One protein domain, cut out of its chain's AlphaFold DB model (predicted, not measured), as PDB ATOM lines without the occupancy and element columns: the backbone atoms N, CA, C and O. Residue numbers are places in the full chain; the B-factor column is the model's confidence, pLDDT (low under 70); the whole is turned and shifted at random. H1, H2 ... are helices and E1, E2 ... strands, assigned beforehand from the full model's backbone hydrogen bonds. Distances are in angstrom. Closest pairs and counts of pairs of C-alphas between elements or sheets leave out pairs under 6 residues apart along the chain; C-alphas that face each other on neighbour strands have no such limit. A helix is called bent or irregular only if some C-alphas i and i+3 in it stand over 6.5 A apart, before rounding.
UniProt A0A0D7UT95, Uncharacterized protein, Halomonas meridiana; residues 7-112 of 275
ATOM      1  N   PHE A   7     -31.939 -51.878  20.578       87.94
ATOM      2  CA  PHE A   7     -32.920 -52.904  20.921       87.94
ATOM      3  C   PHE A   7     -32.268 -54.262  21.181       87.94
ATOM      4  O   PHE A   7     -31.172 -54.563  20.702       87.94
ATOM      5  N   GLU A   8     -32.957 -55.093  21.955       84.88
ATOM      6  CA  GLU A   8     -32.552 -56.459  22.272       84.88
ATOM      7  C   GLU A   8     -33.297 -57.452  21.373       84.88
ATOM      8  O   GLU A   8     -34.484 -57.295  21.084       84.88
ATOM      9  N   SER A   9     -32.598 -58.487  20.916       80.56
ATOM     10  CA  SER A   9     -33.198 -59.626  20.226       80.56
ATOM     11  C   SER A   9     -32.685 -60.939  20.816       80.56
ATOM     12  O   SER A   9     -31.768 -60.955  21.635       80.56
ATOM     13  N   LYS A  10     -33.226 -62.070  20.342       66.50
ATOM     14  CA  LYS A  10     -32.759 -63.413  20.736       66.50
ATOM     15  C   LYS A  10     -31.260 -63.639  20.480       66.50
ATOM     16  O   LYS A  10     -30.666 -64.490  21.128       66.50
ATOM     17  N   ASN A  11     -30.664 -62.873  19.563       67.19
ATOM     18  CA  ASN A  11     -29.266 -62.998  19.146       67.19
ATOM     19  C   ASN A  11     -28.355 -61.915  19.758       67.19
ATOM     20  O   ASN A  11     -27.244 -61.714  19.278       67.19
ATOM     21  N   GLY A  12     -28.821 -61.185  20.778       76.88
ATOM     22  CA  GLY A  12     -28.048 -60.151  21.470       76.88
ATOM     23  C   GLY A  12     -28.552 -58.730  21.219       76.88
ATOM     24  O   GLY A  12     -29.694 -58.520  20.806       76.88
ATOM     25  N   TYR A  13     -27.696 -57.744  21.498       77.56
ATOM     26  CA  TYR A  13     -28.031 -56.322  21.401       77.56
ATOM     27  C   TYR A  13     -27.744 -55.774  20.006       77.56
ATOM     28  O   TYR A  13     -26.748 -56.126  19.375       77.56
ATOM     29  N   TRP A  14     -28.596 -54.861  19.551       84.50
ATOM     30  CA  TRP A  14     -28.506 -54.236  18.238       84.50
ATOM     31  C   TRP A  14     -28.663 -52.722  18.344       84.50
ATOM     32  O   TRP A  14     -29.239 -52.204  19.304       84.50
ATOM     33  N   ILE A  15     -28.123 -52.011  17.359       88.75
ATOM     34  CA  ILE A  15     -28.248 -50.565  17.228       88.75
ATOM     35  C   ILE A  15     -28.522 -50.173  15.778       88.75
ATOM     36  O   ILE A  15     -27.859 -50.650  14.862       88.75
ATOM     37  N   GLN A  16     -29.487 -49.288  15.560       89.25
ATOM     38  CA  GLN A  16     -29.828 -48.732  14.259       89.25
ATOM     39  C   GLN A  16     -29.195 -47.350  14.090       89.25
ATOM     40  O   GLN A  16     -29.477 -46.425  14.852       89.25
ATOM     41  N   LEU A  17     -28.333 -47.196  13.087       84.88
ATOM     42  CA  LEU A  17     -27.633 -45.945  12.794       84.88
ATOM     43  C   LEU A  17     -27.701 -45.613  11.306       84.88
ATOM     44  O   LEU A  17     -27.636 -46.501  10.457       84.88
ATOM     45  N   TYR A  18     -27.756 -44.319  11.002       81.69
ATOM     46  CA  TYR A  18     -27.693 -43.818   9.637       81.69
ATOM     47  C   TYR A  18     -26.278 -43.963   9.062       81.69
ATOM     48  O   TYR A  18     -25.317 -43.410   9.600       81.69
ATOM     49  N   SER A  19     -26.141 -44.691   7.953       72.38
ATOM     50  CA  SER A  19     -24.869 -44.915   7.265       72.38
ATOM     51  C   SER A  19     -24.684 -43.931   6.103       72.38
ATOM     52  O   SER A  19     -24.995 -44.243   4.954       72.38
ATOM     53  N   ALA A  20     -24.100 -42.764   6.385       69.25
ATOM     54  CA  ALA A  20     -24.006 -41.643   5.441       69.25
ATOM     55  C   ALA A  20     -23.092 -41.856   4.211       69.25
ATOM     56  O   ALA A  20     -23.258 -41.166   3.208       69.25
ATOM     57  N   LYS A  21     -22.110 -42.770   4.260       61.88
ATOM     58  CA  LYS A  21     -21.055 -42.846   3.223       61.88
ATOM     59  C   LYS A  21     -21.346 -43.770   2.039       61.88
ATOM     60  O   LYS A  21     -20.894 -43.469   0.945       61.88
ATOM     61  N   VAL A  22     -22.028 -44.897   2.251       60.38
ATOM     62  CA  VAL A  22     -22.145 -45.944   1.213       60.38
ATOM     63  C   VAL A  22     -23.577 -46.078   0.712       60.38
ATOM     64  O   VAL A  22     -23.850 -45.802  -0.447       60.38
ATOM     65  N   LEU A  23     -24.499 -46.483   1.588       60.75
ATOM     66  CA  LEU A  23     -25.893 -46.757   1.218       60.75
ATOM     67  C   LEU A  23     -26.862 -45.629   1.602       60.75
ATOM     68  O   LEU A  23     -28.029 -45.697   1.234       60.75
ATOM     69  N   GLN A  24     -26.386 -44.613   2.335       75.62
ATOM     70  CA  GLN A  24     -27.157 -43.430   2.747       75.62
ATOM     71  C   GLN A  24     -28.523 -43.768   3.362       75.62
ATOM     72  O   GLN A  24     -29.507 -43.056   3.170       75.62
ATOM     73  N   ASN A  25     -28.574 -44.860   4.125       78.81
ATOM     74  CA  ASN A  25     -29.777 -45.369   4.764       78.81
ATOM     75  C   ASN A  25     -29.517 -45.785   6.217       78.81
ATOM     76  O   ASN A  25     -28.368 -45.929   6.649       78.81
ATOM     77  N   ASP A  26     -30.596 -45.962   6.977       81.25
ATOM     78  CA  ASP A  26     -30.520 -46.530   8.319       81.25
ATOM     79  C   ASP A  26     -30.190 -48.022   8.251       81.25
ATOM     80  O   ASP A  26     -30.819 -48.789   7.521       81.25
ATOM     81  N   GLN A  27     -29.198 -48.434   9.034       80.81
ATOM     82  CA  GLN A  27     -28.714 -49.807   9.090       80.81
ATOM     83  C   GLN A  27     -28.637 -50.303  10.519       80.81
ATOM     84  O   GLN A  27     -28.390 -49.533  11.443       80.81
ATOM     85  N   VAL A  28     -28.801 -51.612  10.686       83.25
ATOM     86  CA  VAL A  28     -28.803 -52.270  11.992       83.25
ATOM     87  C   VAL A  28     -27.487 -53.002  12.211       83.25
ATOM     88  O   VAL A  28     -27.124 -53.884  11.434       83.25
ATOM     89  N   PHE A  29     -26.778 -52.644  13.274       80.00
ATOM     90  CA  PHE A  29     -25.477 -53.168  13.666       80.00
ATOM     91  C   PHE A  29     -25.614 -54.000  14.940       80.00
ATOM     92  O   PHE A  29     -26.342 -53.588  15.847       80.00
ATOM     93  N   PRO A  30     -24.912 -55.135  15.056       77.31
ATOM     94  CA  PRO A  30     -24.761 -55.785  16.350       77.31
ATOM     95  C   PRO A  30     -23.976 -54.865  17.297       77.31
ATOM     96  O   PRO A  30     -23.083 -54.122  16.883       77.31
ATOM     97  N   THR A  31     -24.331 -54.890  18.577       78.88
ATOM     98  CA  THR A  31     -23.685 -54.090  19.616       78.88
ATOM     99  C   THR A  31     -23.583 -54.865  20.927       78.88
ATOM    100  O   THR A  31     -24.023 -56.007  21.041       78.88
ATOM    101  N   ILE A  32     -22.971 -54.250  21.935       80.31
ATOM    102  CA  ILE A  32     -22.765 -54.852  23.252       80.31
ATOM    103  C   ILE A  32     -23.655 -54.199  24.307       80.31
ATOM    104  O   ILE A  32     -24.060 -53.040  24.191       80.31
ATOM    105  N   LYS A  33     -23.890 -54.927  25.403       81.12
ATOM    106  CA  LYS A  33     -24.692 -54.461  26.545       81.12
ATOM    107  C   LYS A  33     -24.233 -53.109  27.095       81.12
ATOM    108  O   LYS A  33     -25.059 -52.320  27.544       81.12
ATOM    109  N   LEU A  34     -22.924 -52.843  27.071       81.69
ATOM    110  CA  LEU A  34     -22.358 -51.572  27.520       81.69
ATOM    111  C   LEU A  34     -22.856 -50.398  26.667       81.69
ATOM    112  O   LEU A  34     -23.328 -49.409  27.218       81.69
ATOM    113  N   VAL A  35     -22.812 -50.536  25.339       83.19
ATOM    114  CA  VAL A  35     -23.315 -49.517  24.406       83.19
ATOM    115  C   VAL A  35     -24.821 -49.345  24.577       83.19
ATOM    116  O   VAL A  35     -25.289 -48.218  24.681       83.19
ATOM    117  N   HIS A  36     -25.569 -50.444  24.708       83.25
ATOM    118  CA  HIS A  36     -27.007 -50.387  24.978       83.25
ATOM    119  C   HIS A  36     -27.322 -49.577  26.248       83.25
ATOM    120  O   HIS A  36     -28.167 -48.685  26.229       83.25
ATOM    121  N   LYS A  37     -26.599 -49.827  27.350       86.19
ATOM    122  CA  LYS A  37     -26.735 -49.046  28.589       86.19
ATOM    123  C   LYS A  37     -26.350 -47.577  28.405       86.19
ATOM    124  O   LYS A  37     -27.026 -46.711  28.951       86.19
ATOM    125  N   ALA A  38     -25.286 -47.289  27.656       87.56
ATOM    126  CA  ALA A  38     -24.878 -45.916  27.370       87.56
ATOM    127  C   ALA A  38     -25.979 -45.159  26.613       87.56
ATOM    128  O   ALA A  38     -26.339 -44.053  27.009       87.56
ATOM    129  N   VAL A  39     -26.590 -45.780  25.599       90.19
ATOM    130  CA  VAL A  39     -27.726 -45.204  24.861       90.19
ATOM    131  C   VAL A  39     -28.922 -44.957  25.780       90.19
ATOM    132  O   VAL A  39     -29.477 -43.865  25.746       90.19
ATOM    133  N   GLN A  40     -29.260 -45.888  26.678       91.00
ATOM    134  CA  GLN A  40     -30.331 -45.676  27.665       91.00
ATOM    135  C   GLN A  40     -30.056 -44.491  28.605       91.00
ATOM    136  O   GLN A  40     -30.974 -43.773  28.998       91.00
ATOM    137  N   ILE A  41     -28.796 -44.265  28.985       88.94
ATOM    138  CA  ILE A  41     -28.415 -43.088  29.776       88.94
ATOM    139  C   ILE A  41     -28.623 -41.815  28.950       88.94
ATOM    140  O   ILE A  41     -29.240 -40.876  29.448       88.94
ATOM    141  N   LEU A  42     -28.182 -41.794  27.689       88.38
ATOM    142  CA  LEU A  42     -28.418 -40.661  26.786       88.38
ATOM    143  C   LEU A  42     -29.918 -40.399  26.593       88.38
ATOM    144  O   LEU A  42     -30.355 -39.252  26.615       88.38
ATOM    145  N   GLU A  43     -30.731 -41.447  26.469       91.50
ATOM    146  CA  GLU A  43     -32.186 -41.331  26.381       91.50
ATOM    147  C   GLU A  43     -32.796 -40.704  27.639       91.50
ATOM    148  O   GLU A  43     -33.697 -39.877  27.541       91.50
ATOM    149  N   ARG A  44     -32.290 -41.017  28.828       90.25
ATOM    150  CA  ARG A  44     -32.769 -40.374  30.059       90.25
ATOM    151  C   ARG A  44     -32.328 -38.915  30.148       90.25
ATOM    152  O   ARG A  44     -33.129 -38.049  30.475       90.25
ATOM    153  N   LEU A  45     -31.069 -38.629  29.823       85.44
ATOM    154  CA  LEU A  45     -30.510 -37.276  29.912       85.44
ATOM    155  C   LEU A  45     -31.151 -36.296  28.923       85.44
ATOM    156  O   LEU A  45     -31.246 -35.105  29.205       85.44
ATOM    157  N   THR A  46     -31.591 -36.792  27.769       88.12
ATOM    158  CA  THR A  46     -32.152 -35.955  26.700       88.12
ATOM    159  C   THR A  46     -33.681 -35.928  26.695       88.12
ATOM    160  O   THR A  46     -34.275 -35.227  25.884       88.12
ATOM    161  N   GLU A  47     -34.343 -36.643  27.611       90.12
ATOM    162  CA  GLU A  47     -35.806 -36.784  27.659       90.12
ATOM    163  C   GLU A  47     -36.545 -35.443  27.670       90.12
ATOM    164  O   GLU A  47     -37.461 -35.243  26.877       90.12
ATOM    165  N   SER A  48     -36.094 -34.490  28.488       88.12
ATOM    166  CA  SER A  48     -36.751 -33.188  28.658       88.12
ATOM    167  C   SER A  48     -36.679 -32.269  27.435       88.12
ATOM    168  O   SER A  48     -37.359 -31.247  27.404       88.12
ATOM    169  N   ILE A  49     -35.826 -32.585  26.456       87.12
ATOM    170  CA  ILE A  49     -35.604 -31.761  25.258       87.12
ATOM    171  C   ILE A  49     -36.024 -32.463  23.962       87.12
ATOM    172  O   ILE A  49     -35.965 -31.848  22.896       87.12
ATOM    173  N   ARG A  50     -36.451 -33.732  24.032       88.81
ATOM    174  CA  ARG A  50     -36.993 -34.461  22.880       88.81
ATOM    175  C   ARG A  50     -38.452 -34.088  22.632       88.81
ATOM    176  O   ARG A  50     -39.210 -33.787  23.547       88.81
ATOM    177  N   SER A  51     -38.857 -34.146  21.369       87.31
ATOM    178  CA  SER A  51     -40.238 -33.931  20.923       87.31
ATOM    179  C   SER A  51     -40.579 -34.878  19.776       87.31
ATOM    180  O   SER A  51     -39.689 -35.491  19.191       87.31
ATOM    181  N   GLU A  52     -41.848 -34.969  19.378       84.00
ATOM    182  CA  GLU A  52     -42.248 -35.774  18.208       84.00
ATOM    183  C   GLU A  52     -41.451 -35.430  16.937       84.00
ATOM    184  O   GLU A  52     -41.207 -36.296  16.100       84.00
ATOM    185  N   LYS A  53     -40.994 -34.177  16.811       83.19
ATOM    186  CA  LYS A  53     -40.221 -33.692  15.659       83.19
ATOM    187  C   LYS A  53     -38.707 -33.869  15.808       83.19
ATOM    188  O   LYS A  53     -38.007 -33.856  14.798       83.19
ATOM    189  N   ASP A  54     -38.195 -34.029  17.028       83.56
ATOM    190  CA  ASP A  54     -36.760 -34.173  17.298       83.56
ATOM    191  C   ASP A  54     -36.501 -35.225  18.381       83.56
ATOM    192  O   ASP A  54     -36.762 -35.015  19.565       83.56
ATOM    193  N   GLN A  55     -35.956 -36.359  17.948       88.44
ATOM    194  CA  GLN A  55     -35.594 -37.493  18.799       88.44
ATOM    195  C   GLN A  55     -34.074 -37.630  18.975       88.44
ATOM    196  O   GLN A  55     -33.597 -38.709  19.322       88.44
ATOM    197  N   SER A  56     -33.288 -36.589  18.682       86.75
ATOM    198  CA  SER A  56     -31.824 -36.652  18.733       86.75
ATOM    199  C   SER A  56     -31.289 -36.924  20.143       86.75
ATOM    200  O   SER A  56     -31.694 -36.278  21.105       86.75
ATOM    201  N   LEU A  57     -30.327 -37.846  20.246       86.38
ATOM    202  CA  LEU A  57     -29.628 -38.174  21.501       86.38
ATOM    203  C   LEU A  57     -28.302 -37.427  21.683       86.38
ATOM    204  O   LEU A  57     -27.672 -37.534  22.729       86.38
ATOM    205  N   LEU A  58     -27.857 -36.695  20.660       82.19
ATOM    206  CA  LEU A  58     -26.565 -35.992  20.664       82.19
ATOM    207  C   LEU A  58     -26.694 -34.524  21.102       82.19
ATOM    208  O   LEU A  58     -25.728 -33.767  21.101       82.19
ATOM    209  N   ARG A  59     -27.907 -34.115  21.478       79.75
ATOM    210  CA  ARG A  59     -28.214 -32.800  22.038       79.75
ATOM    211  C   ARG A  59     -28.452 -32.972  23.526       79.75
ATOM    212  O   ARG A  59     -29.173 -33.887  23.883       79.75
ATOM    213  N   MET A  60     -27.902 -32.108  24.368       77.50
ATOM    214  CA  MET A  60     -28.070 -32.161  25.821       77.50
ATOM    215  C   MET A  60     -28.595 -30.827  26.355       77.50
ATOM    216  O   MET A  60     -28.216 -29.771  25.832       77.50
ATOM    217  N   PRO A  61     -29.447 -30.843  27.394       76.44
ATOM    218  CA  PRO A  61     -29.803 -29.629  28.110       76.44
ATOM    219  C   PRO A  61     -28.565 -29.079  28.826       76.44
ATOM    220  O   PRO A  61     -27.790 -29.823  29.424       76.44
ATOM    221  N   ASN A  62     -28.371 -27.767  28.770       76.88
ATOM    222  CA  ASN A  62     -27.339 -27.087  29.536       76.88
ATOM    223  C   ASN A  62     -27.905 -26.611  30.885       76.88
ATOM    224  O   ASN A  62     -29.103 -26.361  31.031       76.88
ATOM    225  N   PHE A  63     -27.027 -26.421  31.870       73.19
ATOM    226  CA  PHE A  63     -27.411 -25.964  33.213       73.19
ATOM    227  C   PHE A  63     -28.016 -24.546  33.253       73.19
ATOM    228  O   PHE A  63     -28.531 -24.129  34.284       73.19
ATOM    229  N   ARG A  64     -27.951 -23.795  32.146       75.56
ATOM    230  CA  ARG A  64     -28.471 -22.427  31.999       75.56
ATOM    231  C   ARG A  64     -29.791 -22.362  31.207       75.56
ATOM    232  O   ARG A  64     -30.218 -21.268  30.857       75.56
ATOM    233  N   GLY A  65     -30.433 -23.499  30.914       70.00
ATOM    234  CA  GLY A  65     -31.738 -23.560  30.237       70.00
ATOM    235  C   GLY A  65     -31.715 -23.546  28.699       70.00
ATOM    236  O   GLY A  65     -32.752 -23.342  28.078       70.00
ATOM    237  N   GLY A  66     -30.561 -23.761  28.067       77.38
ATOM    238  CA  GLY A  66     -30.413 -23.949  26.618       77.38
ATOM    239  C   GLY A  66     -30.070 -25.391  26.226       77.38
ATOM    240  O   GLY A  66     -29.979 -26.273  27.074       77.38
ATOM    241  N   VAL A  67     -29.847 -25.633  24.932       77.62
ATOM    242  CA  VAL A  67     -29.504 -26.959  24.387       77.62
ATOM    243  C   VAL A  67     -28.179 -26.876  23.640       77.62
ATOM    244  O   VAL A  67     -28.030 -26.038  22.754       77.62
ATOM    245  N   VAL A  68     -27.239 -27.759  23.967       73.56
ATOM    246  CA  VAL A  68     -25.931 -27.861  23.299       73.56
ATOM    247  C   VAL A  68     -25.868 -29.172  22.523       73.56
ATOM    248  O   VAL A  68     -26.311 -30.209  23.011       73.56
ATOM    249  N   ASN A  69     -25.343 -29.129  21.300       73.69
ATOM    250  CA  ASN A  69     -24.958 -30.329  20.566       73.69
ATOM    251  C   ASN A  69     -23.472 -30.578  20.850       73.69
ATOM    252  O   ASN A  69     -22.654 -29.733  20.498       73.69
ATOM    253  N   TYR A  70     -23.172 -31.675  21.546       64.81
ATOM    254  CA  TYR A  70     -21.813 -32.046  21.973       64.81
ATOM    255  C   TYR A  70     -21.114 -32.995  20.991       64.81
ATOM    256  O   TYR A  70     -19.989 -33.416  21.240       64.81
ATOM    257  N   TRP A  71     -21.776 -33.346  19.885       64.44
ATOM    258  CA  TRP A  71     -21.226 -34.235  18.867       64.44
ATOM    259  C   TRP A  71     -21.234 -33.564  17.487       64.44
ATOM    260  O   TRP A  71     -21.813 -34.074  16.526       64.44
ATOM    261  N   GLN A  72     -20.646 -32.370  17.413       61.16
ATOM    262  CA  GLN A  72     -20.283 -31.711  16.156       61.16
ATOM    263  C   GLN A  72     -18.806 -31.955  15.825       61.16
ATOM    264  O   GLN A  72     -18.002 -32.242  16.717       61.16
ATOM    265  N   ASP A  73     -18.457 -31.842  14.541       57.72
ATOM    266  CA  ASP A  73     -17.076 -31.967  14.064       57.72
ATOM    267  C   ASP A  73     -16.127 -31.108  14.921       57.72
ATOM    268  O   ASP A  73     -16.386 -29.931  15.163       57.72
ATOM    269  N   GLY A  74     -15.041 -31.715  15.410       60.94
ATOM    270  CA  GLY A  74     -14.030 -31.056  16.250       60.94
ATOM    271  C   GLY A  74     -14.209 -31.230  17.764       60.94
ATOM    272  O   GLY A  74     -13.209 -31.313  18.468       60.94
ATOM    273  N   GLN A  75     -15.430 -31.432  18.272       69.19
ATOM    274  CA  GLN A  75     -15.680 -31.478  19.727       69.19
ATOM    275  C   GLN A  75     -15.087 -32.704  20.433       69.19
ATOM    276  O   GLN A  75     -14.835 -32.671  21.636       69.19
ATOM    277  N   PHE A  76     -14.829 -33.787  19.696       68.56
ATOM    278  CA  PHE A  76     -14.083 -34.925  20.234       68.56
ATOM    279  C   PHE A  76     -12.627 -34.556  20.545       68.56
ATOM    280  O   PHE A  76     -12.089 -35.019  21.544       68.56
ATOM    281  N   ASN A  77     -12.009 -33.704  19.718       74.81
ATOM    282  CA  ASN A  77     -10.672 -33.187  19.993       74.81
ATOM    283  C   ASN A  77     -10.699 -32.210  21.166       74.81
ATOM    284  O   ASN A  77      -9.869 -32.349  22.046       74.81
ATOM    285  N   ASP A  78     -11.706 -31.336  21.262       73.19
ATOM    286  CA  ASP A  78     -11.864 -30.453  22.430       73.19
ATOM    287  C   ASP A  78     -12.028 -31.250  23.738       73.19
ATOM    288  O   ASP A  78     -11.499 -30.884  24.786       73.19
ATOM    289  N   PHE A  79     -12.768 -32.363  23.689       67.50
ATOM    290  CA  PHE A  79     -12.891 -33.272  24.824       67.50
ATOM    291  C   PHE A  79     -11.570 -33.982  25.129       67.50
ATOM    292  O   PHE A  79     -11.195 -34.081  26.295       67.50
ATOM    293  N   ALA A  80     -10.870 -34.472  24.101       68.62
ATOM    294  CA  ALA A  80      -9.560 -35.081  24.268       68.62
ATOM    295  C   ALA A  80      -8.572 -34.088  24.892       68.62
ATOM    296  O   ALA A  80      -7.929 -34.456  25.860       68.62
ATOM    297  N   ASP A  81      -8.537 -32.835  24.442       70.56
ATOM    298  CA  ASP A  81      -7.702 -31.770  25.010       70.56
ATOM    299  C   ASP A  81      -8.029 -31.488  26.483       70.56
ATOM    300  O   ASP A  81      -7.151 -31.169  27.277       70.56
ATOM    301  N   LEU A  82      -9.306 -31.594  26.866       67.50
ATOM    302  CA  LEU A  82      -9.734 -31.380  28.247       67.50
ATOM    303  C   LEU A  82      -9.258 -32.495  29.189       67.50
ATOM    304  O   LEU A  82      -8.988 -32.232  30.360       67.50
ATOM    305  N   VAL A  83      -9.247 -33.746  28.719       64.69
ATOM    306  CA  VAL A  83      -8.984 -34.926  29.568       64.69
ATOM    307  C   VAL A  83      -7.577 -35.494  29.419       64.69
ATOM    308  O   VAL A  83      -7.092 -36.174  30.321       64.69
ATOM    309  N   MET A  84      -6.938 -35.236  28.288       62.41
ATOM    310  CA  MET A  84      -5.586 -35.644  27.953       62.41
ATOM    311  C   MET A  84      -4.779 -34.354  27.983       62.41
ATOM    312  O   MET A  84      -4.866 -33.553  27.060       62.41
ATOM    313  N   ASP A  85      -4.048 -34.125  29.072       58.84
ATOM    314  CA  ASP A  85      -3.190 -32.950  29.248       58.84
ATOM    315  C   ASP A  85      -1.969 -33.049  28.316       58.84
ATOM    316  O   ASP A  85      -0.843 -33.342  28.718       58.84
ATOM    317  N   THR A  86      -2.222 -32.923  27.017       55.78
ATOM    318  CA  THR A  86      -1.205 -32.852  25.978       55.78
ATOM    319  C   THR A  86      -0.971 -31.377  25.713       55.78
ATOM    320  O   THR A  86      -1.801 -30.730  25.075       55.78
ATOM    321  N   GLY A  87       0.130 -30.828  26.235       58.28
ATOM    322  CA  GLY A  87       0.532 -29.442  25.972       58.28
ATOM    323  C   GLY A  87       0.521 -29.099  24.473       58.28
ATOM    324  O   GLY A  87       0.554 -29.994  23.629       58.28
ATOM    325  N   GLU A  88       0.488 -27.806  24.131       62.62
ATOM    326  CA  GLU A  88       0.249 -27.321  22.754       62.62
ATOM    327  C   GLU A  88       1.176 -27.936  21.686       62.62
ATOM    328  O   GLU A  88       0.755 -28.137  20.549       62.62
ATOM    329  N   GLU A  89       2.407 -28.297  22.054       57.19
ATOM    330  CA  GLU A  89       3.417 -28.885  21.162       57.19
ATOM    331  C   GLU A  89       3.168 -30.374  20.838       57.19
ATOM    332  O   GLU A  89       3.663 -30.876  19.832       57.19
ATOM    333  N   ASN A  90       2.352 -31.071  21.640       56.97
ATOM    334  CA  ASN A  90       2.023 -32.498  21.499       56.97
ATOM    335  C   ASN A  90       0.523 -32.743  21.280       56.97
ATOM    336  O   ASN A  90       0.014 -33.834  21.555       56.97
ATOM    337  N   LYS A  91      -0.202 -31.727  20.801       64.31
ATOM    338  CA  LYS A  91      -1.649 -31.791  20.608       64.31
ATOM    339  C   LYS A  91      -2.011 -32.831  19.544       64.31
ATOM    340  O   LYS A  91      -1.853 -32.610  18.341       64.31
ATOM    341  N   TRP A  92      -2.499 -33.984  19.993       66.94
ATOM    342  CA  TRP A  92      -2.879 -35.074  19.103       66.94
ATOM    343  C   TRP A  92      -4.248 -34.812  18.480       66.94
ATOM    344  O   TRP A  92      -5.255 -34.717  19.179       66.94
ATOM    345  N   VAL A  93      -4.304 -34.764  17.147       73.75
ATOM    346  CA  VAL A  93      -5.569 -34.626  16.421       73.75
ATOM    347  C   VAL A  93      -6.160 -36.007  16.154       73.75
ATOM    348  O   VAL A  93      -5.720 -36.759  15.282       73.75
ATOM    349  N   TRP A  94      -7.198 -36.327  16.912       73.00
ATOM    350  CA  TRP A  94      -8.014 -37.513  16.749       73.00
ATOM    351  C   TRP A  94      -8.966 -37.377  15.562       73.00
ATOM    352  O   TRP A  94      -9.629 -36.356  15.362       73.00
ATOM    353  N   SER A  95      -9.098 -38.461  14.804       75.62
ATOM    354  CA  SER A  95     -10.118 -38.614  13.768       75.62
ATOM    355  C   SER A  95     -10.918 -39.897  13.968       75.62
ATOM    356  O   SER A  95     -10.397 -40.930  14.389       75.62
ATOM    357  N   GLU A  96     -12.193 -39.877  13.579       73.94
ATOM    358  CA  GLU A  96     -13.054 -41.069  13.603       73.94
ATOM    359  C   GLU A  96     -12.465 -42.231  12.785       73.94
ATOM    360  O   GLU A  96     -12.656 -43.407  13.104       73.94
ATOM    361  N   HIS A  97     -11.721 -41.903  11.723       75.62
ATOM    362  CA  HIS A  97     -11.076 -42.889  10.867       75.62
ATOM    363  C   HIS A  97      -9.981 -43.668  11.608       75.62
ATOM    364  O   HIS A  97      -9.893 -44.883  11.427       75.62
ATOM    365  N   GLN A  98      -9.216 -43.019  12.499       73.06
ATOM    366  CA  GLN A  98      -8.224 -43.695  13.346       73.06
ATOM    367  C   GLN A  98      -8.887 -44.738  14.254       73.06
ATOM    368  O   GLN A  98      -8.424 -45.875  14.303       73.06
ATOM    369  N   PHE A  99     -10.011 -44.413  14.903       76.31
ATOM    370  CA  PHE A  99     -10.733 -45.369  15.757       76.31
ATOM    371  C   PHE A  99     -11.349 -46.520  14.967       76.31
ATOM    372  O   PHE A  99     -11.249 -47.680  15.367       76.31
ATOM    373  N   ARG A 100     -11.958 -46.219  13.813       78.31
ATOM    374  CA  ARG A 100     -12.508 -47.240  12.911       78.31
ATOM    375  C   ARG A 100     -11.428 -48.220  12.460       78.31
ATOM    376  O   ARG A 100     -11.673 -49.423  12.371       78.31
ATOM    377  N   ARG A 101     -10.226 -47.707  12.209       74.75
ATOM    378  CA  ARG A 101      -9.060 -48.500  11.850       74.75
ATOM    379  C   ARG A 101      -8.521 -49.293  13.029       74.75
ATOM    380  O   ARG A 101      -8.316 -50.488  12.882       74.75
ATOM    381  N   PHE A 102      -8.375 -48.680  14.198       75.38
ATOM    382  CA  PHE A 102      -7.987 -49.371  15.427       75.38
ATOM    383  C   PHE A 102      -8.910 -50.555  15.729       75.38
ATOM    384  O   PHE A 102      -8.430 -51.659  15.985       75.38
ATOM    385  N   PHE A 103     -10.225 -50.363  15.600       80.56
ATOM    386  CA  PHE A 103     -11.203 -51.442  15.694       80.56
ATOM    387  C   PHE A 103     -10.942 -52.541  14.657       80.56
ATOM    388  O   PHE A 103     -10.879 -53.710  15.025       80.56
ATOM    389  N   ALA A 104     -10.751 -52.182  13.384       77.06
ATOM    390  CA  ALA A 104     -10.513 -53.148  12.316       77.06
ATOM    391  C   ALA A 104      -9.248 -53.986  12.541       77.06
ATOM    392  O   ALA A 104      -9.281 -55.208  12.414       77.06
ATOM    393  N   MET A 105      -8.156 -53.328  12.930       71.19
ATOM    394  CA  MET A 105      -6.875 -53.959  13.242       71.19
ATOM    395  C   MET A 105      -6.989 -54.873  14.462       71.19
ATOM    396  O   MET A 105      -6.550 -56.020  14.417       71.19
ATOM    397  N   THR A 106      -7.633 -54.390  15.529       70.38
ATOM    398  CA  THR A 106      -7.870 -55.177  16.743       70.38
ATOM    399  C   THR A 106      -8.716 -56.397  16.408       70.38
ATOM    400  O   THR A 106      -8.304 -57.514  16.672       70.38
ATOM    401  N   TYR A 107      -9.864 -56.226  15.757       71.31
ATOM    402  CA  TYR A 107     -10.719 -57.342  15.359       71.31
ATOM    403  C   TYR A 107      -9.953 -58.403  14.557       71.31
ATOM    404  O   TYR A 107     -10.047 -59.588  14.862       71.31
ATOM    405  N   PHE A 108      -9.182 -57.973  13.556       62.31
ATOM    406  CA  PHE A 108      -8.561 -58.889  12.605       62.31
ATOM    407  C   PHE A 108      -7.338 -59.626  13.164       62.31
ATOM    408  O   PHE A 108      -7.145 -60.790  12.839       62.31
ATOM    409  N   PHE A 109      -6.509 -58.966  13.980       57.41
ATOM    410  CA  PHE A 109      -5.224 -59.526  14.428       57.41
ATOM    411  C   PHE A 109      -5.171 -59.875  15.918       57.41
ATOM    412  O   PHE A 109      -4.367 -60.712  16.322       57.41
ATOM    413  N   ARG A 110      -6.000 -59.237  16.752       56.81
ATOM    414  CA  ARG A 110      -6.013 -59.458  18.207       56.81
ATOM    415  C   ARG A 110      -6.835 -60.683  18.589       56.81
ATOM    416  O   ARG A 110      -6.484 -61.370  19.544       56.81
ATOM    417  N   TRP A 111      -7.940 -60.916  17.887       51.69
ATOM    418  CA  TRP A 111      -8.907 -61.958  18.214       51.69
ATOM    419  C   TRP A 111      -8.730 -63.146  17.266       51.69
ATOM    420  O   TRP A 111      -8.676 -62.978  16.052       51.69
ATOM    421  N   GLY A 112      -8.672 -64.363  17.817       42.50
ATOM    422  CA  GLY A 112      -8.391 -65.606  17.080       42.50
ATOM    423  C   GLY A 112      -9.392 -65.981  15.973       42.50
ATOM    424  O   GLY A 112      -9.174 -66.965  15.273       42.50
TER     425      GLY A 112
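Overview. This is residues 7 to 112 of the 275 residues of an uncharacterized protein of Halomonas meridiana (UniProt A0A0D7UT95). The model is a loose, open horseshoe whose middle is empty: one side holds a three-stranded sheet, E1 E2 E3, and a two-stranded hairpin, E4 and E5, near the two ends of helix H1, and from the hairpin the chain runs on through H2 and a long link to H3. Residues 85 to 90, in the long link, and residues 97 to 112, of which 97 to 110 belong to H3, stick out, and no helix touches another. The printed part has 106 residues, with five named strands and three named helices in the order E1 E2 E3 H1 E4 E5 H2 H3, and its class is mixed, helices and strands. Both sheets are antiparallel, in the orders E1 - E2 - E3 and E4 - E5. The whole is loose, with a radius of gyration of the C-alphas of 17.0 A and spans of 43 by 42 by 26 A.

Along the chain. The printed part begins with E1, residues 7 to 9, whose first C-alpha, that of Phe 7, is at (-32.920, -52.904, 20.921). E2, residues 12 to 19, is the longest strand and measures 21.1 A from first to last C-alpha. E3, residues 25 to 31, measures 18.3 A. H1, residues 33 to 49, is the longest helix, 25.2 A from C-alpha 33 to C-alpha 49 at (-35.604, -31.761, 25.258). It is irregular: C-alphas 45 and 48 are 7.6 A apart. Two short strands follow, E4 with residues 59 to 61 and E5 with residues 67 to 69. H2 has residues 75 to 83 and measures 12.4 A. H3, residues 96 to 110, measures 20.2 A and ends with C-alpha 110 at (-6.013, -59.458, 18.207).

Arrangement. E1, E2 and E3 form a meander, each strand the antiparallel neighbour of the one before, with E1 and E3 as edge strands and E2 as the inner one. E1 and E2 are a hairpin at 132 degrees between their directions, with N 14 and O 7 at 2.8 A and N 9 and O 12 at 2.9 A, within hydrogen-bond range. E2 and E3 are a hairpin at 151 degrees, with N 15 and O 29 at 2.8 A and N 19 and O 25 at 2.9 A, within the same range. H1 is on this sheet but only grazes it, with its residues 33 to 39; the closest C-alphas of H1 and E2 are those of Lys 33 and Tyr 13, 6.4 A apart. Farther along H1, its closest C-alpha to E4 is that of Thr 46, 5.6 A from that of Met 60. E4 and E5 are a hairpin at 149 degrees, with N 60 and O 68 at 2.8 A, within hydrogen-bond range. H2 and H3 are not on the sheet E1 E2 E3. Among the pairs that are apart are H1 and H2, H1 and H3, and H2 and H3. In H2 and H3 every O i to N i+4 pair is within hydrogen-bond range; in H1 11 of 13 are.

Size, cuts and confidence. The two C-alphas farthest apart are those of Lys 10 and Glu 89, 50.0 A, while those of Phe 7 and Gly 112 are 27.9 A apart. The printed part has no cut. The link from H2 to H3, residues 84 to 95, is long; the link from H1 to E4 is short but not tight, and the other five are tight. Without the stretches that stand free, the body has 84 residues and spans 41 by 33 by 26 A. The mean pLDDT of the printed part is 75.1; 31 residues are under 70, among them residues 70 to 76, 82 to 92 and 108 to 112.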